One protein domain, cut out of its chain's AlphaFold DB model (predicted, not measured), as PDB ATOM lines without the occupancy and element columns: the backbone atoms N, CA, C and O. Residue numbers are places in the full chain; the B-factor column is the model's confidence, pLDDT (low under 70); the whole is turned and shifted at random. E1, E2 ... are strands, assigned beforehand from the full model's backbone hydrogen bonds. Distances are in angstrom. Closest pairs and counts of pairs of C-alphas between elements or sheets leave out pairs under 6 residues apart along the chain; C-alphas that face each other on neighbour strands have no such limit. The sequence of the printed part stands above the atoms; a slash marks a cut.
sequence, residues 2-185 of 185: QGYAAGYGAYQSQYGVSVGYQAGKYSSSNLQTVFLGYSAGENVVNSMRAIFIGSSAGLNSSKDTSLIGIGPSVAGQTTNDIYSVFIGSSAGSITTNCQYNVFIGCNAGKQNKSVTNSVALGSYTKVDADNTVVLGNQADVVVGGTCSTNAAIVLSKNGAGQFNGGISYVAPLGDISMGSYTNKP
ATOM      1  N   GLN A   2     175.869 107.225 226.555       75.44
ATOM      2  CA  GLN A   2     174.405 107.370 226.518       75.44
ATOM      3  C   GLN A   2     173.763 106.665 227.725       75.44
ATOM      4  O   GLN A   2     174.029 105.498 227.979       75.44
ATOM      5  N   GLY A   3     172.907 107.355 228.476       69.19
ATOM      6  CA  GLY A   3     172.289 106.829 229.699       69.19
ATOM      7  C   GLY A   3     172.557 107.717 230.911       69.19
ATOM      8  O   GLY A   3     173.520 108.483 230.941       69.19
ATOM      9  N   TYR A   4     171.680 107.642 231.913       75.06
ATOM     10  CA  TYR A   4     171.813 108.448 233.125       75.06
ATOM     11  C   TYR A   4     173.074 108.040 233.906       75.06
ATOM     12  O   TYR A   4     173.259 106.868 234.236       75.06
ATOM     13  N   ALA A   5     173.939 109.022 234.182       78.62
ATOM     14  CA  ALA A   5     175.250 108.865 234.822       78.62
ATOM     15  C   ALA A   5     176.278 107.997 234.062       78.62
ATOM     16  O   ALA A   5     177.308 107.643 234.637       78.62
ATOM     17  N   ALA A   6     176.046 107.673 232.783       82.44
ATOM     18  CA  ALA A   6     177.021 106.939 231.977       82.44
ATOM     19  C   ALA A   6     178.325 107.750 231.829       82.44
ATOM     20  O   ALA A   6     178.295 108.892 231.369       82.44
ATOM     21  N   GLY A   7     179.457 107.168 232.232       76.25
ATOM     22  CA  GLY A   7     180.777 107.813 232.219       76.25
ATOM     23  C   GLY A   7     180.951 108.978 233.206       76.25
ATOM     24  O   GLY A   7     181.945 109.700 233.129       76.25
ATOM     25  N   TYR A   8     180.015 109.185 234.139       76.81
ATOM     26  CA  TYR A   8     180.143 110.226 235.161       76.81
ATOM     27  C   TYR A   8     181.338 109.940 236.081       76.81
ATOM     28  O   TYR A   8     181.459 108.849 236.639       76.81
ATOM     29  N   GLY A   9     182.230 110.921 236.243       74.19
ATOM     30  CA  GLY A   9     183.452 110.760 237.033       74.19
ATOM     31  C   GLY A   9     184.512 109.869 236.379       74.19
ATOM     32  O   GLY A   9     185.441 109.455 237.067       74.19
ATOM     33  N   ALA A  10     184.388 109.563 235.079       71.38
ATOM     34  CA  ALA A  10     185.411 108.808 234.373       71.38
ATOM     35  C   ALA A  10     186.682 109.656 234.177       71.38
ATOM     36  O   ALA A  10     186.633 110.731 233.576       71.38
ATOM     37  N   TYR A  11     187.826 109.186 234.675       65.44
ATOM     38  CA  TYR A  11     189.103 109.910 234.616       65.44
ATOM     39  C   TYR A  11     189.974 109.336 233.486       65.44
ATOM     40  O   TYR A  11     190.237 108.137 233.462       65.44
ATOM     41  N   GLN A  12     190.418 110.172 232.539       65.12
ATOM     42  CA  GLN A  12     191.310 109.789 231.421       65.12
ATOM     43  C   GLN A  12     190.781 108.705 230.450       65.12
ATOM     44  O   GLN A  12     191.564 108.051 229.764       65.12
ATOM     45  N   SER A  13     189.461 108.531 230.322       65.12
ATOM     46  CA  SER A  13     188.878 107.646 229.299       65.12
ATOM     47  C   SER A  13     188.973 108.284 227.909       65.12
ATOM     48  O   SER A  13     188.217 109.201 227.598       65.12
ATOM     49  N   GLN A  14     189.888 107.804 227.062       63.47
ATOM     50  CA  GLN A  14     190.188 108.472 225.787       63.47
ATOM     51  C   GLN A  14     189.334 107.993 224.596       63.47
ATOM     52  O   GLN A  14     189.128 108.774 223.676       63.47
ATOM     53  N   TYR A  15     188.784 106.766 224.608       73.19
ATOM     54  CA  TYR A  15     188.096 106.176 223.435       73.19
ATOM     55  C   TYR A  15     186.988 105.161 223.789       73.19
ATOM     56  O   TYR A  15     186.884 104.106 223.165       73.19
ATOM     57  N   GLY A  16     186.198 105.429 224.833       76.44
ATOM     58  CA  GLY A  16     185.232 104.464 225.371       76.44
ATOM     59  C   GLY A  16     183.783 104.640 224.897       76.44
ATOM     60  O   GLY A  16     183.294 105.761 224.744       76.44
ATOM     61  N   VAL A  17     183.060 103.529 224.737       86.75
ATOM     62  CA  VAL A  17     181.593 103.519 224.601       86.75
ATOM     63  C   VAL A  17     181.002 103.113 225.945       86.75
ATOM     64  O   VAL A  17     181.352 102.073 226.482       86.75
ATOM     65  N   SER A  18     180.098 103.917 226.499       89.00
ATOM     66  CA  SER A  18     179.378 103.581 227.734       89.00
ATOM     67  C   SER A  18     177.894 103.812 227.526       89.00
ATOM     68  O   SER A  18     177.494 104.937 227.198       89.00
ATOM     69  N   VAL A  19     177.102 102.750 227.668       91.38
ATOM     70  CA  VAL A  19     175.656 102.767 227.453       91.38
ATOM     71  C   VAL A  19     174.938 102.032 228.582       91.38
ATOM     72  O   VAL A  19     175.177 100.849 228.807       91.38
ATOM     73  N   GLY A  20     174.037 102.725 229.275       91.12
ATOM     74  CA  GLY A  20     173.273 102.181 230.402       91.12
ATOM     75  C   GLY A  20     173.342 103.057 231.650       91.12
ATOM     76  O   GLY A  20     174.198 103.933 231.773       91.12
ATOM     77  N   TYR A  21     172.413 102.839 232.581       92.31
ATOM     78  CA  TYR A  21     172.423 103.518 233.878       92.31
ATOM     79  C   TYR A  21     173.713 103.166 234.630       92.31
ATOM     80  O   TYR A  21     174.000 101.985 234.792       92.31
ATOM     81  N   GLN A  22     174.488 104.173 235.052       92.50
ATOM     82  CA  GLN A  22     175.775 104.016 235.762       92.50
ATOM     83  C   GLN A  22     176.886 103.261 235.003       92.50
ATOM     84  O   GLN A  22     177.919 102.940 235.588       92.50
ATOM     85  N   ALA A  23     176.732 103.007 233.700       91.12
ATOM     86  CA  ALA A  23     177.784 102.354 232.922       91.12
ATOM     87  C   ALA A  23     179.066 103.213 232.902       91.12
ATOM     88  O   ALA A  23     179.015 104.385 232.524       91.12
ATOM     89  N   GLY A  24     180.215 102.659 233.294       87.69
ATOM     90  CA  GLY A  24     181.499 103.374 233.321       87.69
ATOM     91  C   GLY A  24     181.634 104.466 234.396       87.69
ATOM     92  O   GLY A  24     182.563 105.277 234.316       87.69
ATOM     93  N   LYS A  25     180.704 104.559 235.354       86.38
ATOM     94  CA  LYS A  25     180.687 105.603 236.395       86.38
ATOM     95  C   LYS A  25     181.770 105.352 237.449       86.38
ATOM     96  O   LYS A  25     181.666 104.373 238.156       86.38
ATOM     97  N   TYR A  26     182.713 106.283 237.617       86.75
ATOM     98  CA  TYR A  26     183.961 106.149 238.411       86.75
ATOM     99  C   TYR A  26     185.078 105.324 237.766       86.75
ATOM    100  O   TYR A  26     186.091 105.025 238.401       86.75
ATOM    101  N   SER A  27     184.941 105.009 236.484       84.19
ATOM    102  CA  SER A  27     185.956 104.251 235.770       84.19
ATOM    103  C   SER A  27     187.208 105.127 235.498       84.19
ATOM    104  O   SER A  27     187.089 106.277 235.076       84.19
ATOM    105  N   SER A  28     188.430 104.654 235.768       84.19
ATOM    106  CA  SER A  28     189.666 105.463 235.655       84.19
ATOM    107  C   SER A  28     190.759 104.805 234.812       84.19
ATOM    108  O   SER A  28     190.949 103.593 234.862       84.19
ATOM    109  N   SER A  29     191.492 105.618 234.041       77.75
ATOM    110  CA  SER A  29     192.606 105.192 233.173       77.75
ATOM    111  C   SER A  29     192.225 104.122 232.139       77.75
ATOM    112  O   SER A  29     193.063 103.330 231.703       77.75
ATOM    113  N   ASN A  30     190.951 104.089 231.740       72.19
ATOM    114  CA  ASN A  30     190.425 103.074 230.838       72.19
ATOM    115  C   ASN A  30     190.559 103.519 229.384       72.19
ATOM    116  O   ASN A  30     189.847 104.407 228.909       72.19
ATOM    117  N   LEU A  31     191.486 102.904 228.657       77.44
ATOM    118  CA  LEU A  31     191.703 103.189 227.242       77.44
ATOM    119  C   LEU A  31     190.897 102.209 226.390       77.44
ATOM    120  O   LEU A  31     191.029 101.004 226.567       77.44
ATOM    121  N   GLN A  32     190.109 102.722 225.438       81.75
ATOM    122  CA  GLN A  32     189.435 101.921 224.402       81.75
ATOM    123  C   GLN A  32     188.501 100.824 224.957       81.75
ATOM    124  O   GLN A  32     188.591  99.668 224.547       81.75
ATOM    125  N   THR A  33     187.620 101.159 225.906       86.50
ATOM    126  CA  THR A  33     186.698 100.190 226.523       86.50
ATOM    127  C   THR A  33     185.259 100.316 226.024       86.50
ATOM    128  O   THR A  33     184.798 101.390 225.640       86.50
ATOM    129  N   VAL A  34     184.514  99.214 226.055       90.81
ATOM    130  CA  VAL A  34     183.068  99.206 225.794       90.81
ATOM    131  C   VAL A  34     182.357  98.729 227.050       90.81
ATOM    132  O   VAL A  34     182.615  97.628 227.516       90.81
ATOM    133  N   PHE A  35     181.454  99.543 227.585       91.94
ATOM    134  CA  PHE A  35     180.576  99.216 228.703       91.94
ATOM    135  C   PHE A  35     179.122  99.309 228.231       91.94
ATOM    136  O   PHE A  35     178.674 100.374 227.800       91.94
ATOM    137  N   LEU A  36     178.371  98.214 228.308       94.00
ATOM    138  CA  LEU A  36     176.972  98.173 227.876       94.00
ATOM    139  C   LEU A  36     176.115  97.419 228.898       94.00
ATOM    140  O   LEU A  36     176.196  96.200 228.988       94.00
ATOM    141  N   GLY A  37     175.266  98.126 229.643       93.69
ATOM    142  CA  GLY A  37     174.363  97.543 230.641       93.69
ATOM    143  C   GLY A  37     174.218  98.388 231.909       93.69
ATOM    144  O   GLY A  37     174.930  99.367 232.111       93.69
ATOM    145  N   TYR A  38     173.278  98.007 232.778       93.81
ATOM    146  CA  TYR A  38     173.109  98.606 234.108       93.81
ATOM    147  C   TYR A  38     174.372  98.386 234.956       93.81
ATOM    148  O   TYR A  38     174.781  97.241 235.127       93.81
ATOM    149  N   SER A  39     175.004  99.454 235.446       93.75
ATOM    150  CA  SER A  39     176.264  99.437 236.217       93.75
ATOM    151  C   SER A  39     177.409  98.649 235.560       93.75
ATOM    152  O   SER A  39     178.301  98.146 236.244       93.75
ATOM    153  N   ALA A  40     177.395  98.500 234.229       92.94
ATOM    154  CA  ALA A  40     178.491  97.861 233.510       92.94
ATOM    155  C   ALA A  40     179.759  98.711 233.664       92.94
ATOM    156  O   ALA A  40     179.777  99.880 233.284       92.94
ATOM    157  N   GLY A  41     180.811  98.134 234.229       89.56
ATOM    158  CA  GLY A  41     182.092  98.794 234.409       89.56
ATOM    159  C   GLY A  41     182.083 100.028 235.319       89.56
ATOM    160  O   GLY A  41     182.849 100.948 235.050       89.56
ATOM    161  N   GLU A  42     181.218 100.092 236.343       90.75
ATOM    162  CA  GLU A  42     181.157 101.223 237.292       90.75
ATOM    163  C   GLU A  42     182.552 101.497 237.906       90.75
ATOM    164  O   GLU A  42     183.245 102.433 237.512       90.75
ATOM    165  N   ASN A  43     183.086 100.610 238.740       90.50
ATOM    166  CA  ASN A  43     184.353 100.841 239.444       90.50
ATOM    167  C   ASN A  43     185.571 100.226 238.731       90.50
ATOM    168  O   ASN A  43     186.424  99.610 239.372       90.50
ATOM    169  N   VAL A  44     185.662 100.369 237.404       88.12
ATOM    170  CA  VAL A  44     186.793  99.823 236.630       88.12
ATOM    171  C   VAL A  44     188.026 100.715 236.751       88.12
ATOM    172  O   VAL A  44     187.990 101.877 236.343       88.12
ATOM    173  N   VAL A  45     189.144 100.172 237.232       88.31
ATOM    174  CA  VAL A  45     190.388 100.931 237.462       88.31
ATOM    175  C   VAL A  45     191.535 100.376 236.620       88.31
ATOM    176  O   VAL A  45     191.830  99.187 236.683       88.31
ATOM    177  N   ASN A  46     192.232 101.226 235.861       86.25
ATOM    178  CA  ASN A  46     193.406 100.854 235.053       86.25
ATOM    179  C   ASN A  46     193.168  99.680 234.083       86.25
ATOM    180  O   ASN A  46     194.107  98.938 233.795       86.25
ATOM    181  N   SER A  47     191.938  99.480 233.599       84.00
ATOM    182  CA  SER A  47     191.650  98.390 232.666       84.00
ATOM    183  C   SER A  47     191.628  98.894 231.228       84.00
ATOM    184  O   SER A  47     190.945  99.858 230.890       84.00
ATOM    185  N   MET A  48     192.383  98.249 230.348       86.00
ATOM    186  CA  MET A  48     192.603  98.724 228.983       86.00
ATOM    187  C   MET A  48     192.019  97.757 227.961       86.00
ATOM    188  O   MET A  48     192.179  96.544 228.073       86.00
ATOM    189  N   ARG A  49     191.410  98.290 226.898       87.31
ATOM    190  CA  ARG A  49     190.929  97.532 225.730       87.31
ATOM    191  C   ARG A  49     189.928  96.426 226.092       87.31
ATOM    192  O   ARG A  49     189.927  95.372 225.468       87.31
ATOM    193  N   ALA A  50     189.124  96.647 227.131       89.00
ATOM    194  CA  ALA A  50     188.161  95.682 227.645       89.00
ATOM    195  C   ALA A  50     186.737  95.934 227.119       89.00
ATOM    196  O   ALA A  50     186.306  97.079 226.971       89.00
ATOM    197  N   ILE A  51     185.991  94.861 226.872       92.81
ATOM    198  CA  ILE A  51     184.586  94.889 226.456       92.81
ATOM    199  C   ILE A  51     183.765  94.233 227.564       92.81
ATOM    200  O   ILE A  51     183.921  93.041 227.795       92.81
ATOM    201  N   PHE A  52     182.882  94.978 228.222       93.81
ATOM    202  CA  PHE A  52     181.953  94.473 229.229       93.81
ATOM    203  C   PHE A  52     180.509  94.751 228.818       93.81
ATOM    204  O   PHE A  52     180.085  95.901 228.684       93.81
ATOM    205  N   ILE A  53     179.739  93.686 228.628       95.62
ATOM    206  CA  ILE A  53     178.352  93.749 228.175       95.62
ATOM    207  C   ILE A  53     177.486  92.934 229.132       95.62
ATOM    208  O   ILE A  53     177.668  91.731 229.258       95.62
ATOM    209  N   GLY A  54     176.518  93.569 229.783       94.94
ATOM    210  CA  GLY A  54     175.596  92.952 230.735       94.94
ATOM    211  C   GLY A  54     175.428  93.776 232.010       94.94
ATOM    212  O   GLY A  54     176.213  94.674 232.306       94.94
ATOM    213  N   SER A  55     174.386  93.472 232.788       94.94
ATOM    214  CA  SER A  55     174.171  94.116 234.092       94.94
ATOM    215  C   SER A  55     175.327  93.795 235.036       94.94
ATOM    216  O   SER A  55     175.587  92.619 235.281       94.94
ATOM    217  N   SER A  56     175.997  94.811 235.574       95.31
ATOM    218  CA  SER A  56     177.144  94.690 236.487       95.31
ATOM    219  C   SER A  56     178.335  93.923 235.895       95.31
ATOM    220  O   SER A  56     179.170  93.405 236.636       95.31
ATOM    221  N   ALA A  57     178.417  93.827 234.564       94.38
ATOM    222  CA  ALA A  57     179.583  93.280 233.882       94.38
ATOM    223  C   ALA A  57     180.807  94.158 234.182       94.38
ATOM    224  O   ALA A  57     180.731  95.372 234.001       94.38
ATOM    225  N   GLY A  58     181.908  93.579 234.657       91.44
ATOM    226  CA  GLY A  58     183.115  94.346 234.983       91.44
ATOM    227  C   GLY A  58     182.984  95.301 236.179       91.44
ATOM    228  O   GLY A  58     183.757  96.248 236.271       91.44
ATOM    229  N   LEU A  59     181.982  95.135 237.058       92.00
ATOM    230  CA  LEU A  59     181.609  96.133 238.080       92.00
ATOM    231  C   LEU A  59     182.790  96.645 238.924       92.00
ATOM    232  O   LEU A  59     182.841  97.835 239.214       92.00
ATOM    233  N   ASN A  60     183.713  95.767 239.323       91.50
ATOM    234  CA  ASN A  60     184.906  96.095 240.108       91.50
ATOM    235  C   ASN A  60     186.162  95.444 239.495       91.50
ATOM    236  O   ASN A  60     186.933  94.786 240.192       91.50
ATOM    237  N   SER A  61     186.331  95.573 238.178       88.94
ATOM    238  CA  SER A  61     187.519  95.105 237.450       88.94
ATOM    239  C   SER A  61     188.718  96.043 237.639       88.94
ATOM    240  O   SER A  61     188.564  97.266 237.686       88.94
ATOM    241  N   SER A  62     189.932  95.499 237.742       90.38
ATOM    242  CA  SER A  62     191.134  96.283 238.039       90.38
ATOM    243  C   SER A  62     192.368  95.753 237.320       90.38
ATOM    244  O   SER A  62     192.707  94.581 237.437       90.38
ATOM    245  N   LYS A  63     193.105  96.634 236.635       86.06
ATOM    246  CA  LYS A  63     194.331  96.287 235.885       86.06
ATOM    247  C   LYS A  63     194.116  95.211 234.813       86.06
ATOM    248  O   LYS A  63     195.068  94.548 234.403       86.06
ATOM    249  N   ASP A  64     192.882  95.045 234.348       84.38
ATOM    250  CA  ASP A  64     192.550  94.021 233.369       84.38
ATOM    251  C   ASP A  64     192.829  94.533 231.957       84.38
ATOM    252  O   ASP A  64     192.569  95.691 231.632       84.38
ATOM    253  N   THR A  65     193.390  93.700 231.088       87.19
ATOM    254  CA  THR A  65     193.790  94.148 229.746       87.19
ATOM    255  C   THR A  65     193.287  93.208 228.668       87.19
ATOM    256  O   THR A  65     193.534  92.007 228.714       87.19
ATOM    257  N   SER A  66     192.630  93.770 227.649       85.12
ATOM    258  CA  SER A  66     192.109  93.019 226.501       85.12
ATOM    259  C   SER A  66     191.163  91.884 226.911       85.12
ATOM    260  O   SER A  66     191.229  90.780 226.375       85.12
ATOM    261  N   LEU A  67     190.299  92.171 227.888       89.62
ATOM    262  CA  LEU A  67     189.297  91.251 228.411       89.62
ATOM    263  C   LEU A  67     187.966  91.405 227.663       89.62
ATOM    264  O   LEU A  67     187.536  92.526 227.386       89.62
ATOM    265  N   ILE A  68     187.281  90.301 227.380       93.56
ATOM    266  CA  ILE A  68     185.920  90.314 226.828       93.56
ATOM    267  C   ILE A  68     184.993  89.645 227.840       93.56
ATOM    268  O   ILE A  68     185.057  88.438 228.008       93.56
ATOM    269  N   GLY A  69     184.135  90.411 228.507       93.75
ATOM    270  CA  GLY A  69     183.103  89.941 229.426       93.75
ATOM    271  C   GLY A  69     181.700  90.168 228.860       93.75
ATOM    272  O   GLY A  69     181.278  91.312 228.710       93.75
ATOM    273  N   ILE A  70     180.939  89.109 228.579       96.12
ATOM    274  CA  ILE A  70     179.559  89.209 228.071       96.12
ATOM    275  C   ILE A  70     178.603  88.376 228.932       96.12
ATOM    276  O   ILE A  70     178.617  87.152 228.893       96.12
ATOM    277  N   GLY A  71     177.728  89.029 229.686       94.31
ATOM    278  CA  GLY A  71     176.715  88.413 230.536       94.31
ATOM    279  C   GLY A  71     176.463  89.216 231.820       94.31
ATOM    280  O   GLY A  71     177.270  90.063 232.198       94.31
ATOM    281  N   PRO A  72     175.350  88.975 232.531       92.12
ATOM    282  CA  PRO A  72     175.117  89.600 233.831       92.12
ATOM    283  C   PRO A  72     176.190  89.195 234.850       92.12
ATOM    284  O   PRO A  72     176.469  88.010 235.010       92.12
ATOM    285  N   SER A  73     176.774  90.164 235.560       93.50
ATOM    286  CA  SER A  73     177.808  89.972 236.596       93.50
ATOM    287  C   SER A  73     179.061  89.216 236.126       93.50
ATOM    288  O   SER A  73     179.821  88.695 236.944       93.50
ATOM    289  N   VAL A  74     179.276  89.126 234.811       92.56
ATOM    290  CA  VAL A  74     180.510  88.591 234.226       92.56
ATOM    291  C   VAL A  74     181.682  89.469 234.648       92.56
ATOM    292  O   VAL A  74     181.539  90.695 234.683       92.56
ATOM    293  N   ALA A  75     182.821  88.868 234.987       87.44
ATOM    294  CA  ALA A  75     183.999  89.626 235.417       87.44
ATOM    295  C   ALA A  75     183.704  90.668 236.526       87.44
ATOM    296  O   ALA A  75     184.269  91.753 236.536       87.44
ATOM    297  N   GLY A  76     182.752  90.403 237.429       83.19
ATOM    298  CA  GLY A  76     182.269  91.403 238.392       83.19
ATOM    299  C   GLY A  76     183.324  91.899 239.392       83.19
ATOM    300  O   GLY A  76     183.195  93.011 239.904       83.19
ATOM    301  N   GLN A  77     184.341  91.086 239.678       88.69
ATOM    302  CA  GLN A  77     185.473  91.369 240.561       88.69
ATOM    303  C   GLN A  77     186.724  90.680 240.000       88.69
ATOM    304  O   GLN A  77     186.990  89.516 240.303       88.69
ATOM    305  N   THR A  78     187.476  91.380 239.159       87.50
ATOM    306  CA  THR A  78     188.668  90.837 238.489       87.50
ATOM    307  C   THR A  78     189.895  91.680 238.808       87.50
ATOM    308  O   THR A  78     189.784  92.869 239.120       87.50
ATOM    309  N   THR A  79     191.080  91.066 238.839       90.19
ATOM    310  CA  THR A  79     192.332  91.792 239.089       90.19
ATOM    311  C   THR A  79     193.499  91.168 238.336       90.19
ATOM    312  O   THR A  79     193.848  90.020 238.607       90.19
ATOM    313  N   ASN A  80     194.169  91.960 237.492       88.06
ATOM    314  CA  ASN A  80     195.279  91.534 236.622       88.06
ATOM    315  C   ASN A  80     194.908  90.383 235.665       88.06
ATOM    316  O   ASN A  80     195.760  89.548 235.334       88.06
ATOM    317  N   ASP A  81     193.657  90.326 235.225       87.19
ATOM    318  CA  ASP A  81     193.219  89.381 234.212       87.19
ATOM    319  C   ASP A  81     193.525  89.936 232.822       87.19
ATOM    320  O   ASP A  81     193.218  91.083 232.482       87.19
ATOM    321  N   ILE A  82     194.174  89.126 231.992       90.12
ATOM    322  CA  ILE A  82     194.732  89.598 230.722       90.12
ATOM    323  C   ILE A  82     194.342  88.632 229.611       90.12
ATOM    324  O   ILE A  82     194.399  87.416 229.794       90.12
ATOM    325  N   TYR A  83     193.945  89.174 228.457       92.62
ATOM    326  CA  TYR A  83     193.668  88.417 227.233       92.62
ATOM    327  C   TYR A  83     192.689  87.250 227.449       92.62
ATOM    328  O   TYR A  83     192.872  86.174 226.888       92.62
ATOM    329  N   SER A  84     191.670  87.458 228.291       93.94
ATOM    330  CA  SER A  84     190.681  86.432 228.629       93.94
ATOM    331  C   SER A  84     189.289  86.770 228.096       93.94
ATOM    332  O   SER A  84     188.907  87.936 227.982       93.94
ATOM    333  N   VAL A  85     188.520  85.734 227.772       95.62
ATOM    334  CA  VAL A  85     187.146  85.828 227.274       95.62
ATOM    335  C   VAL A  85     186.221  85.121 228.254       95.62
ATOM    336  O   VAL A  85     186.331  83.917 228.453       95.62
ATOM    337  N   PHE A  86     185.288  85.856 228.845       95.50
ATOM    338  CA  PHE A  86     184.269  85.363 229.758       95.50
ATOM    339  C   PHE A  86     182.884  85.633 229.170       95.50
ATOM    340  O   PHE A  86     182.518  86.778 228.911       95.50
ATOM    341  N   ILE A  87     182.091  84.590 228.945       96.94
ATOM    342  CA  ILE A  87     180.753  84.713 228.358       96.94
ATOM    343  C   ILE A  87     179.767  83.874 229.166       96.94
ATOM    344  O   ILE A  87     179.941  82.673 229.315       96.94
ATOM    345  N   GLY A  88     178.700  84.487 229.664       95.25
ATOM    346  CA  GLY A  88     177.674  83.843 230.478       95.25
ATOM    347  C   GLY A  88     177.437  84.570 231.799       95.25
ATOM    348  O   GLY A  88     178.278  85.323 232.288       95.25
ATOM    349  N   SER A  89     176.261  84.347 232.391       95.38
ATOM    350  CA  SER A  89     175.917  84.943 233.685       95.38
ATOM    351  C   SER A  89     176.927  84.520 234.751       95.38
ATOM    352  O   SER A  89     177.096  83.328 234.995       95.38
ATOM    353  N   SER A  90     177.586  85.487 235.389       94.44
ATOM    354  CA  SER A  90     178.628  85.281 236.404       94.44
ATOM    355  C   SER A  90     179.838  84.449 235.943       94.44
ATOM    356  O   SER A  90     180.564  83.916 236.786       94.44
ATOM    357  N   ALA A  91     180.079  84.310 234.634       94.19
ATOM    358  CA  ALA A  91     181.317  83.700 234.144       94.19
ATOM    359  C   ALA A  91     182.519  84.554 234.579       94.19
ATOM    360  O   ALA A  91     182.471  85.783 234.482       94.19
ATOM    361  N   GLY A  92     183.555  83.920 235.129       91.12
ATOM    362  CA  GLY A  92     184.728  84.623 235.661       91.12
ATOM    363  C   GLY A  92     184.389  85.743 236.653       91.12
ATOM    364  O   GLY A  92     185.089  86.743 236.693       91.12
ATOM    365  N   SER A  93     183.274  85.662 237.399       89.00
ATOM    366  CA  SER A  93     182.792  86.814 238.183       89.00
ATOM    367  C   SER A  93     183.733  87.252 239.306       89.00
ATOM    368  O   SER A  93     183.623  88.382 239.765       89.00
ATOM    369  N   ILE A  94     184.587  86.346 239.783       87.81
ATOM    370  CA  ILE A  94     185.578  86.579 240.829       87.81
ATOM    371  C   ILE A  94     186.867  85.889 240.384       87.81
ATOM    372  O   ILE A  94     187.011  84.677 240.549       87.81
ATOM    373  N   THR A  95     187.796  86.640 239.811       86.31
ATOM    374  CA  THR A  95     189.070  86.096 239.322       86.31
ATOM    375  C   THR A  95     190.248  86.987 239.696       86.31
ATOM    376  O   THR A  95     190.103  88.161 240.039       86.31
ATOM    377  N   THR A  96     191.444  86.405 239.750       88.94
ATOM    378  CA  THR A  96     192.674  87.135 240.080       88.94
ATOM    379  C   THR A  96     193.854  86.493 239.372       88.94
ATOM    380  O   THR A  96     194.078  85.294 239.546       88.94
ATOM    381  N   ASN A  97     194.634  87.292 238.640       88.12
ATOM    382  CA  ASN A  97     195.761  86.852 237.815       88.12
ATOM    383  C   ASN A  97     195.369  85.744 236.815       88.12
ATOM    384  O   ASN A  97     196.166  84.844 236.553       88.12
ATOM    385  N   CYS A  98     194.144  85.771 236.286       87.62
ATOM    386  CA  CYS A  98     193.686  84.802 235.297       87.62
ATOM    387  C   CYS A  98     194.014  85.297 233.884       87.62
ATOM    388  O   CYS A  98     193.456  86.284 233.401       87.62
ATOM    389  N   GLN A  99     194.930  84.609 233.202       91.50
ATOM    390  CA  GLN A  99     195.480  85.075 231.927       91.50
ATOM    391  C   GLN A  99     195.236  84.083 230.789       91.50
ATOM    392  O   GLN A  99     195.331  82.874 230.975       91.50
ATOM    393  N   TYR A 100     194.960  84.597 229.590       93.00
ATOM    394  CA  TYR A 100     194.816  83.789 228.372       93.00
ATOM    395  C   TYR A 100     193.744  82.689 228.482       93.00
ATOM    396  O   TYR A 100     193.927  81.585 227.968       93.00
ATOM    397  N   ASN A 101     192.633  82.966 229.174       93.56
ATOM    398  CA  ASN A 101     191.569  81.988 229.388       93.56
ATOM    399  C   ASN A 101     190.334  82.249 228.528       93.56
ATOM    400  O   ASN A 101     190.018  83.389 228.191       93.56
ATOM    401  N   VAL A 102     189.562  81.202 228.254       95.44
ATOM    402  CA  VAL A 102     188.246  81.312 227.612       95.44
ATOM    403  C   VAL A 102     187.220  80.569 228.457       95.44
ATOM    404  O   VAL A 102     187.178  79.347 228.406       95.44
ATOM    405  N   PHE A 103     186.383  81.271 229.227       94.69
ATOM    406  CA  PHE A 103     185.300  80.672 230.017       94.69
ATOM    407  C   PHE A 103     183.934  81.041 229.436       94.69
ATOM    408  O   PHE A 103     183.535  82.203 229.436       94.69
ATOM    409  N   ILE A 104     183.192  80.049 228.955       95.62
ATOM    410  CA  ILE A 104     181.888  80.235 228.318       95.62
ATOM    411  C   ILE A 104     180.856  79.344 229.013       95.62
ATOM    412  O   ILE A 104     180.909  78.124 228.910       95.62
ATOM    413  N   GLY A 105     179.890  79.950 229.698       93.75
ATOM    414  CA  GLY A 105     178.794  79.280 230.397       93.75
ATOM    415  C   GLY A 105     178.361  80.017 231.666       93.75
ATOM    416  O   GLY A 105     179.089  80.839 232.216       93.75
ATOM    417  N   CYS A 106     177.155  79.733 232.162       93.06
ATOM    418  CA  CYS A 106     176.681  80.309 233.423       93.06
ATOM    419  C   CYS A 106     177.578  79.845 234.583       93.06
ATOM    420  O   CYS A 106     177.739  78.644 234.774       93.06
ATOM    421  N   ASN A 107     178.152  80.771 235.354       92.81
ATOM    422  CA  ASN A 107     179.119  80.515 236.429       92.81
ATOM    423  C   ASN A 107     180.389  79.748 235.990       92.81
ATOM    424  O   ASN A 107     181.057  79.156 236.838       92.81
ATOM    425  N   ALA A 108     180.743  79.742 234.699       92.50
ATOM    426  CA  ALA A 108     181.989  79.133 234.229       92.50
ATOM    427  C   ALA A 108     183.199  79.857 234.842       92.50
ATOM    428  O   ALA A 108     183.316  81.079 234.717       92.50
ATOM    429  N   GLY A 109     184.071  79.131 235.545       88.38
ATOM    430  CA  GLY A 109     185.272  79.701 236.164       88.38
ATOM    431  C   GLY A 109     185.008  80.824 237.177       88.38
ATOM    432  O   GLY A 109     185.853  81.696 237.360       88.38
ATOM    433  N   LYS A 110     183.828  80.829 237.822       85.50
ATOM    434  CA  LYS A 110     183.323  81.911 238.692       85.50
ATOM    435  C   LYS A 110     184.312  82.399 239.761       85.50
ATOM    436  O   LYS A 110     184.207  83.548 240.172       85.50
ATOM    437  N   GLN A 111     185.184  81.518 240.252       83.62
ATOM    438  CA  GLN A 111     186.062  81.735 241.409       83.62
ATOM    439  C   GLN A 111     187.488  81.218 241.161       83.62
ATOM    440  O   GLN A 111     188.106  80.629 242.050       83.62
ATOM    441  N   ASN A 112     188.005  81.385 239.943       79.56
ATOM    442  CA  ASN A 112     189.346  80.912 239.605       79.56
ATOM    443  C   ASN A 112     190.426  81.896 240.073       79.56
ATOM    444  O   ASN A 112     190.266  83.111 239.983       79.56
ATOM    445  N   LYS A 113     191.552  81.371 240.563       81.88
ATOM    446  CA  LYS A 113     192.725  82.160 240.964       81.88
ATOM    447  C   LYS A 113     193.954  81.631 240.244       81.88
ATOM    448  O   LYS A 113     194.215  80.435 240.317       81.88
ATOM    449  N   SER A 114     194.697  82.520 239.595       86.50
ATOM    450  CA  SER A 114     195.974  82.233 238.929       86.50
ATOM    451  C   SER A 114     195.927  81.163 237.831       86.50
ATOM    452  O   SER A 114     196.969  80.623 237.483       86.50
ATOM    453  N   VAL A 115     194.748  80.858 237.280       88.50
ATOM    454  CA  VAL A 115     194.617  79.914 236.160       88.50
ATOM    455  C   VAL A 115     195.022  80.599 234.864       88.50
ATOM    456  O   VAL A 115     194.559  81.708 234.582       88.50
ATOM    457  N   THR A 116     195.835  79.922 234.066       89.38
ATOM    458  CA  THR A 116     196.406  80.446 232.829       89.38
ATOM    459  C   THR A 116     196.231  79.469 231.665       89.38
ATOM    460  O   THR A 116     196.240  78.250 231.848       89.38
ATOM    461  N   ASN A 117     196.085  79.997 230.447       86.75
ATOM    462  CA  ASN A 117     196.036  79.223 229.196       86.75
ATOM    463  C   ASN A 117     194.953  78.129 229.167       86.75
ATOM    464  O   ASN A 117     195.190  77.043 228.639       86.75
ATOM    465  N   SER A 118     193.787  78.373 229.766       88.62
ATOM    466  CA  SER A 118     192.756  77.341 229.909       88.62
ATOM    467  C   SER A 118     191.438  77.712 229.235       88.62
ATOM    468  O   SER A 118     191.032  78.873 229.182       88.62
ATOM    469  N   VAL A 119     190.733  76.708 228.727       91.88
ATOM    470  CA  VAL A 119     189.441  76.865 228.051       91.88
ATOM    471  C   VAL A 119     188.390  76.102 228.839       91.88
ATOM    472  O   VAL A 119     188.530  74.907 229.032       91.88
ATOM    473  N   ALA A 120     187.320  76.757 229.272       91.06
ATOM    474  CA  ALA A 120     186.199  76.123 229.950       91.06
ATOM    475  C   ALA A 120     184.891  76.423 229.227       91.06
ATOM    476  O   ALA A 120     184.454  77.571 229.190       91.06
ATOM    477  N   LEU A 121     184.240  75.402 228.677       91.25
ATOM    478  CA  LEU A 121     182.976  75.542 227.957       91.25
ATOM    479  C   LEU A 121     181.899  74.712 228.653       91.25
ATOM    480  O   LEU A 121     181.908  73.485 228.601       91.25
ATOM    481  N   GLY A 122     180.953  75.379 229.299       88.38
ATOM    482  CA  GLY A 122     179.847  74.758 230.012       88.38
ATOM    483  C   GLY A 122     179.457  75.529 231.268       88.38
ATOM    484  O   GLY A 122     180.218  76.334 231.799       88.38
ATOM    485  N   SER A 123     178.229  75.316 231.741       87.62
ATOM    486  CA  SER A 123     177.761  75.983 232.961       87.62
ATOM    487  C   SER A 123     178.368  75.326 234.198       87.62
ATOM    488  O   SER A 123     178.422  74.103 234.269       87.62
ATOM    489  N   TYR A 124     178.765  76.123 235.186       87.50
ATOM    490  CA  TYR A 124     179.356  75.672 236.449       87.50
ATOM    491  C   TYR A 124     180.667  74.882 236.288       87.50
ATOM    492  O   TYR A 124     180.998  74.071 237.148       87.50
ATOM    493  N   THR A 125     181.419  75.097 235.206       87.00
ATOM    494  CA  THR A 125     182.757  74.510 235.048       87.00
ATOM    495  C   THR A 125     183.730  75.076 236.079       87.00
ATOM    496  O   THR A 125     183.769  76.288 236.326       87.00
ATOM    497  N   LYS A 126     184.540  74.189 236.658       84.94
ATOM    498  CA  LYS A 126     185.671  74.537 237.521       84.94
ATOM    499  C   LYS A 126     186.961  74.321 236.737       84.94
ATOM    500  O   LYS A 126     187.106  73.297 236.083       84.94
ATOM    501  N   VAL A 127     187.881  75.276 236.814       84.19
ATOM    502  CA  VAL A 127     189.214  75.155 236.213       84.19
ATOM    503  C   VAL A 127     190.220  75.358 237.326       84.19
ATOM    504  O   VAL A 127     190.237  76.419 237.943       84.19
ATOM    505  N   ASP A 128     190.999  74.332 237.640       83.25
ATOM    506  CA  ASP A 128     191.916  74.330 238.782       83.25
ATOM    507  C   ASP A 128     193.381  74.088 238.406       83.25
ATOM    508  O   ASP A 128     194.237  74.086 239.289       83.25
ATOM    509  N   ALA A 129     193.684  73.966 237.114       82.00
ATOM    510  CA  ALA A 129     195.046  73.892 236.610       82.00
ATOM    511  C   ALA A 129     195.217  74.663 235.298       82.00
ATOM    512  O   ALA A 129     194.275  74.823 234.517       82.00
ATOM    513  N   ASP A 130     196.448  75.110 235.066       83.81
ATOM    514  CA  ASP A 130     196.858  75.776 233.834       83.81
ATOM    515  C   ASP A 130     196.891  74.805 232.653       83.81
ATOM    516  O   ASP A 130     197.147  73.607 232.812       83.81
ATOM    517  N   ASN A 131     196.755  75.351 231.445       82.00
ATOM    518  CA  ASN A 131     196.832  74.600 230.191       82.00
ATOM    519  C   ASN A 131     195.779  73.480 230.104       82.00
ATOM    520  O   ASN A 131     196.061  72.400 229.576       82.00
ATOM    521  N   THR A 132     194.581  73.736 230.641       79.81
ATOM    522  CA  THR A 132     193.479  72.771 230.669       79.81
ATOM    523  C   THR A 132     192.337  73.136 229.734       79.81
ATOM    524  O   THR A 132     192.024  74.306 229.519       79.81
ATOM    525  N   VAL A 133     191.664  72.119 229.194       84.81
ATOM    526  CA  VAL A 133     190.382  72.284 228.501       84.81
ATOM    527  C   VAL A 133     189.285  71.565 229.285       84.81
ATOM    528  O   VAL A 133     189.293  70.343 229.370       84.81
ATOM    529  N   VAL A 134     188.339  72.315 229.850       82.94
ATOM    530  CA  VAL A 134     187.217  71.816 230.653       82.94
ATOM    531  C   VAL A 134     185.910  71.923 229.873       82.94
ATOM    532  O   VAL A 134     185.495  73.022 229.513       82.94
ATOM    533  N   LEU A 135     185.223  70.810 229.614       84.81
ATOM    534  CA  LEU A 135     184.000  70.805 228.795       84.81
ATOM    535  C   LEU A 135     182.813  70.164 229.526       84.81
ATOM    536  O   LEU A 135     182.899  69.022 229.962       84.81
ATOM    537  N   GLY A 136     181.673  70.858 229.582       76.75
ATOM    538  CA  GLY A 136     180.384  70.325 230.048       76.75
ATOM    539  C   GLY A 136     179.772  71.047 231.257       76.75
ATOM    540  O   GLY A 136     180.338  71.980 231.816       76.75
ATOM    541  N   ASN A 137     178.565  70.637 231.657       78.56
ATOM    542  CA  ASN A 137     177.866  71.203 232.817       78.56
ATOM    543  C   ASN A 137     178.411  70.591 234.119       78.56
ATOM    544  O   ASN A 137     178.458  69.367 234.214       78.56
ATOM    545  N   GLN A 138     178.825  71.423 235.082       75.06
ATOM    546  CA  GLN A 138     179.479  70.994 236.334       75.06
ATOM    547  C   GLN A 138     180.717  70.103 236.099       75.06
ATOM    548  O   GLN A 138     181.043  69.262 236.929       75.06
ATOM    549  N   ALA A 139     181.356  70.210 234.932       61.84
ATOM    550  CA  ALA A 139     182.173  69.116 234.429       61.84
ATOM    551  C   ALA A 139     183.526  68.934 235.134       61.84
ATOM    552  O   ALA A 139     184.275  69.891 235.315       61.84
ATOM    553  N   ASP A 140     183.831  67.651 235.378       54.00
ATOM    554  CA  ASP A 140     185.131  67.050 235.727       54.00
ATOM    555  C   ASP A 140     185.965  66.663 234.473       54.00
ATOM    556  O   ASP A 140     186.990  65.990 234.581       54.00
ATOM    557  N   VAL A 141     185.501  66.981 233.255       59.31
ATOM    558  CA  VAL A 141     186.154  66.564 231.997       59.31
ATOM    559  C   VAL A 141     187.262  67.551 231.656       59.31
ATOM    560  O   VAL A 141     187.000  68.578 231.037       59.31
ATOM    561  N   VAL A 142     188.487  67.225 232.075       56.28
ATOM    562  CA  VAL A 142     189.721  67.970 231.790       56.28
ATOM    563  C   VAL A 142     190.488  67.272 230.660       56.28
ATOM    564  O   VAL A 142     190.897  66.118 230.794       56.28
ATOM    565  N   VAL A 143     190.704  67.957 229.540       60.41
ATOM    566  CA  VAL A 143     191.568  67.515 228.437       60.41
ATOM    567  C   VAL A 143     192.855  68.345 228.482       60.41
ATOM    568  O   VAL A 143     192.844  69.525 228.145       60.41
ATOM    569  N   GLY A 144     193.959  67.717 228.905       49.47
ATOM    570  CA  GLY A 144     195.294  68.332 229.007       49.47
ATOM    571  C   GLY A 144     195.503  69.128 230.299       49.47
ATOM    572  O   GLY A 144     194.577  69.765 230.768       49.47
ATOM    573  N   GLY A 145     196.694  69.035 230.901       42.84
ATOM    574  CA  GLY A 145     197.074  69.670 232.173       42.84
ATOM    575  C   GLY A 145     197.728  68.674 233.142       42.84
ATOM    576  O   GLY A 145     197.293  67.527 233.257       42.84
ATOM    577  N   THR A 146     198.806  69.072 233.826       37.28
ATOM    578  CA  THR A 146     199.455  68.237 234.850       37.28
ATOM    579  C   THR A 146     198.562  68.148 236.086       37.28
ATOM    580  O   THR A 146     198.550  69.043 236.926       37.28
ATOM    581  N   CYS A 147     197.811  67.056 236.199       40.84
ATOM    582  CA  CYS A 147     197.139  66.658 237.430       40.84
ATOM    583  C   CYS A 147     198.173  66.098 238.423       40.84
ATOM    584  O   CYS A 147     199.019  65.289 238.035       40.84
ATOM    585  N   SER A 148     198.093  66.478 239.705       46.78
ATOM    586  CA  SER A 148     198.999  65.976 240.750       46.78
ATOM    587  C   SER A 148     198.851  64.474 241.037       46.78
ATOM    588  O   SER A 148     199.626  63.942 241.823       46.78
ATOM    589  N   THR A 149     197.900  63.779 240.401       35.97
ATOM    590  CA  THR A 149     197.785  62.315 240.395       35.97
ATOM    591  C   THR A 149     197.073  61.831 239.123       35.97
ATOM    592  O   THR A 149     195.866  61.996 238.997       35.97
ATOM    593  N   ASN A 150     197.812  61.175 238.222       39.66
ATOM    594  CA  ASN A 150     197.330  60.420 237.051       39.66
ATOM    595  C   ASN A 150     196.526  61.216 236.002       39.66
ATOM    596  O   ASN A 150     195.298  61.238 236.001       39.66
ATOM    597  N   ALA A 151     197.236  61.792 235.029       39.34
ATOM    598  CA  ALA A 151     196.638  62.419 233.852       39.34
ATOM    599  C   ALA A 151     196.167  61.366 232.826       39.34
ATOM    600  O   ALA A 151     196.978  60.660 232.229       39.34
ATOM    601  N   ALA A 152     194.856  61.301 232.585       48.03
ATOM    602  CA  ALA A 152     194.251  60.642 231.431       48.03
ATOM    603  C   ALA A 152     193.213  61.586 230.808       48.03
ATOM    604  O   ALA A 152     192.531  62.320 231.519       48.03
ATOM    605  N   ILE A 153     193.083  61.564 229.482       59.47
ATOM    606  CA  ILE A 153     191.970  62.213 228.778       59.47
ATOM    607  C   ILE A 153     190.700  61.427 229.135       59.47
ATOM    608  O   ILE A 153     190.529  60.296 228.682       59.47
ATOM    609  N   VAL A 154     189.817  61.999 229.956       55.09
ATOM    610  CA  VAL A 154     188.545  61.366 230.346       55.09
ATOM    611  C   VAL A 154     187.419  61.897 229.456       55.09
ATOM    612  O   VAL A 154     186.941  63.004 229.661       55.09
ATOM    613  N   LEU A 155     186.989  61.117 228.458       57.09
ATOM    614  CA  LEU A 155     186.025  61.563 227.435       57.09
ATOM    615  C   LEU A 155     184.552  61.545 227.894       57.09
ATOM    616  O   LEU A 155     183.760  62.331 227.387       57.09
ATOM    617  N   SER A 156     184.168  60.685 228.846       45.66
ATOM    618  CA  SER A 156     182.916  60.761 229.630       45.66
ATOM    619  C   SER A 156     182.808  59.571 230.598       45.66
ATOM    620  O   SER A 156     183.386  58.516 230.337       45.66
ATOM    621  N   LYS A 157     182.053  59.722 231.699       45.38
ATOM    622  CA  LYS A 157     181.630  58.617 232.583       45.38
ATOM    623  C   LYS A 157     180.169  58.265 232.297       45.38
ATOM    624  O   LYS A 157     179.327  59.163 232.266       45.38
ATOM    625  N   ASN A 158     179.846  56.989 232.094       45.72
ATOM    626  CA  ASN A 158     178.442  56.563 232.130       45.72
ATOM    627  C   ASN A 158     177.936  56.519 233.590       45.72
ATOM    628  O   ASN A 158     178.720  56.639 234.533       45.72
ATOM    629  N   GLY A 159     176.627  56.329 233.799       40.97
ATOM    630  CA  GLY A 159     176.017  56.246 235.140       40.97
ATOM    631  C   GLY A 159     176.538  55.104 236.031       40.97
ATOM    632  O   GLY A 159     176.161  55.031 237.194       40.97
ATOM    633  N   ALA A 160     177.411  54.240 235.502       52.31
ATOM    634  CA  ALA A 160     178.094  53.161 236.210       52.31
ATOM    635  C   ALA A 160     179.577  53.472 236.510       52.31
ATOM    636  O   ALA A 160     180.308  52.589 236.950       52.31
ATOM    637  N   GLY A 161     180.049  54.700 236.259       46.22
ATOM    638  CA  GLY A 161     181.435  55.100 236.525       46.22
ATOM    639  C   GLY A 161     182.461  54.545 235.531       46.22
ATOM    640  O   GLY A 161     183.659  54.648 235.778       46.22
ATOM    641  N   GLN A 162     182.019  53.973 234.407       48.91
ATOM    642  CA  GLN A 162     182.907  53.469 233.359       48.91
ATOM    643  C   GLN A 162     183.298  54.610 232.415       48.91
ATOM    644  O   GLN A 162     182.437  55.358 231.939       48.91
ATOM    645  N   PHE A 163     184.595  54.729 232.137       56.50
ATOM    646  CA  PHE A 163     185.143  55.717 231.213       56.50
ATOM    647  C   PHE A 163     184.893  55.284 229.764       56.50
ATOM    648  O   PHE A 163     185.409  54.261 229.320       56.50
ATOM    649  N   ASN A 164     184.097  56.058 229.026       50.91
ATOM    650  CA  ASN A 164     183.750  55.778 227.637       50.91
ATOM    651  C   ASN A 164     184.582  56.690 226.723       50.91
ATOM    652  O   ASN A 164     184.194  57.820 226.424       50.91
ATOM    653  N   GLY A 165     185.767  56.220 226.333       50.66
ATOM    654  CA  GLY A 165     186.583  56.865 225.308       50.66
ATOM    655  C   GLY A 165     188.055  56.471 225.382       50.66
ATOM    656  O   GLY A 165     188.730  56.719 226.376       50.66
ATOM    657  N   GLY A 166     188.537  55.832 224.317       50.19
ATOM    658  CA  GLY A 166     189.939  55.469 224.149       50.19
ATOM    659  C   GLY A 166     190.766  56.638 223.614       50.19
ATOM    660  O   GLY A 166     190.321  57.383 222.743       50.19
ATOM    661  N   ILE A 167     191.994  56.765 224.109       53.16
ATOM    662  CA  ILE A 167     193.042  57.571 223.481       53.16
ATOM    663  C   ILE A 167     193.678  56.676 222.410       53.16
ATOM    664  O   ILE A 167     194.398  55.738 222.739       53.16
ATOM    665  N   SER A 168     193.379  56.911 221.133       44.72
ATOM    666  CA  SER A 168     193.977  56.148 220.028       44.72
ATOM    667  C   SER A 168     195.324  56.762 219.642       44.72
ATOM    668  O   SER A 168     195.367  57.753 218.915       44.72
ATOM    669  N   TYR A 169     196.429  56.177 220.107       41.59
ATOM    670  CA  TYR A 169     197.745  56.401 219.504       41.59
ATOM    671  C   TYR A 169     197.899  55.432 218.327       41.59
ATOM    672  O   TYR A 169     197.979  54.225 218.531       41.59
ATOM    673  N   VAL A 170     197.907  55.943 217.093       41.97
ATOM    674  CA  VAL A 170     198.195  55.126 215.905       41.97
ATOM    675  C   VAL A 170     199.710  55.117 215.706       41.97
ATOM    676  O   VAL A 170     200.269  56.043 215.120       41.97
ATOM    677  N   ALA A 171     200.389  54.091 216.219       42.22
ATOM    678  CA  ALA A 171     201.747  53.789 215.777       42.22
ATOM    679  C   ALA A 171     201.709  53.299 214.310       42.22
ATOM    680  O   ALA A 171     200.690  52.742 213.893       42.22
ATOM    681  N   PRO A 172     202.791  53.447 213.516       44.69
ATOM    682  CA  PRO A 172     202.790  53.089 212.093       44.69
ATOM    683  C   PRO A 172     202.500  51.611 211.783       44.69
ATOM    684  O   PRO A 172     202.316  51.278 210.617       44.69
ATOM    685  N   LEU A 173     202.451  50.727 212.784       43.53
ATOM    686  CA  LEU A 173     202.085  49.320 212.638       43.53
ATOM    687  C   LEU A 173     201.378  48.826 213.912       43.53
ATOM    688  O   LEU A 173     202.030  48.677 214.937       43.53
ATOM    689  N   GLY A 174     200.080  48.523 213.806       56.34
ATOM    690  CA  GLY A 174     199.389  47.538 214.651       56.34
ATOM    691  C   GLY A 174     198.974  47.969 216.064       56.34
ATOM    692  O   GLY A 174     199.800  48.323 216.891       56.34
ATOM    693  N   ASP A 175     197.677  47.806 216.323       45.91
ATOM    694  CA  ASP A 175     196.960  47.769 217.606       45.91
ATOM    695  C   ASP A 175     196.635  49.086 218.338       45.91
ATOM    696  O   ASP A 175     197.473  49.789 218.901       45.91
ATOM    697  N   ILE A 176     195.323  49.349 218.427       52.38
ATOM    698  CA  ILE A 176     194.724  50.260 219.405       52.38
ATOM    699  C   ILE A 176     194.699  49.518 220.749       52.38
ATOM    700  O   ILE A 176     193.813  48.701 221.000       52.38
ATOM    701  N   SER A 177     195.664  49.792 221.627       52.22
ATOM    702  CA  SER A 177     195.636  49.269 222.998       52.22
ATOM    703  C   SER A 177     194.608  50.039 223.833       52.22
ATOM    704  O   SER A 177     194.888  51.102 224.388       52.22
ATOM    705  N   MET A 178     193.384  49.515 223.907       54.62
ATOM    706  CA  MET A 178     192.405  49.918 224.915       54.62
ATOM    707  C   MET A 178     192.663  49.083 226.168       54.62
ATOM    708  O   MET A 178     192.395  47.881 226.177       54.62
ATOM    709  N   GLY A 179     193.201  49.695 227.224       49.53
ATOM    710  CA  GLY A 179     193.366  49.025 228.512       49.53
ATOM    711  C   GLY A 179     192.016  48.509 229.015       49.53
ATOM    712  O   GLY A 179     191.173  49.292 229.445       49.53
ATOM    713  N   SER A 180     191.793  47.198 228.943       45.31
ATOM    714  CA  SER A 180     190.630  46.556 229.545       45.31
ATOM    715  C   SER A 180     190.944  46.269 231.011       45.31
ATOM    716  O   SER A 180     191.814  45.464 231.342       45.31
ATOM    717  N   TYR A 181     190.238  46.950 231.914       45.56
ATOM    718  CA  TYR A 181     190.166  46.527 233.307       45.56
ATOM    719  C   TYR A 181     189.402  45.200 233.342       45.56
ATOM    720  O   TYR A 181     188.179  45.166 233.225       45.56
ATOM    721  N   THR A 182     190.127  44.094 233.472       43.44
ATOM    722  CA  THR A 182     189.541  42.831 233.915       43.44
ATOM    723  C   THR A 182     189.471  42.886 235.435       43.44
ATOM    724  O   THR A 182     190.499  42.941 236.108       43.44
ATOM    725  N   ASN A 183     188.257  42.913 235.991       43.72
ATOM    726  CA  ASN A 183     188.071  42.626 237.411       43.72
ATOM    727  C   ASN A 183     188.631  41.220 237.657       43.72
ATOM    728  O   ASN A 183     188.076  40.237 237.165       43.72
ATOM    729  N   LYS A 184     189.761  41.132 238.365       44.72
ATOM    730  CA  LYS A 184     190.160  39.874 238.998       44.72
ATOM    731  C   LYS A 184     189.161  39.561 240.124       44.72
ATOM    732  O   LYS A 184     188.605  40.507 240.681       44.72
ATOM    733  N   PRO A 185     188.905  38.264 240.366       55.19
ATOM    734  CA  PRO A 185     187.799  37.783 241.195       55.19
ATOM    735  C   PRO A 185     187.842  38.298 242.632       55.19
ATOM    736  O   PRO A 185     188.962  38.546 243.139       55.19
TER     737      PRO A 185
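What this domain is: This is residues 2 to 185 of the 185 residues of the protein "YadA_head domain-containing protein" of Lentisphaerae bacterium RIFOXYA12_FULL_48_11 (UniProt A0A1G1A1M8). With little regular structure, this is a solenoid: the chain winds in stacked turns, each adding one short strand to a parallel sheet, E1 to E8 in chain order, along one side. After E8 the winding gives way to a loose tail, where residues 170 to 175 and 180 to 185 stick out. The printed part has 184 residues, only 24 in named elements, all strand; it is loose, with a radius of gyration of the C-alphas of 20.5 A, and spans 72 by 32 by 25 A.

Where its parts are: E1, residues 17 to 19, begins at C-alpha (181.593, 103.519, 224.601). E2 is 34 to 36, E3 51 to 53, E4 68 to 70, E5 85 to 87, E6 102 to 104 and E7 119 to 121. E8, 133 to 135, ends at (184.000, 70.805, 228.795).

How they stand to each other: E1 and E8 are edge strands. E4 and E5 are parallel at 1 degrees; N 86 and O 68 are 2.7 A apart, within hydrogen-bond range. E1 and E3 are apart.

The domain as a whole: The C-alphas farthest apart, Gly 9 and Pro 185, are 73.2 A apart. The printed part has no cut; the seven links are long. pLDDT is under 70 at residues 3, 11 to 14 and 139 to 185.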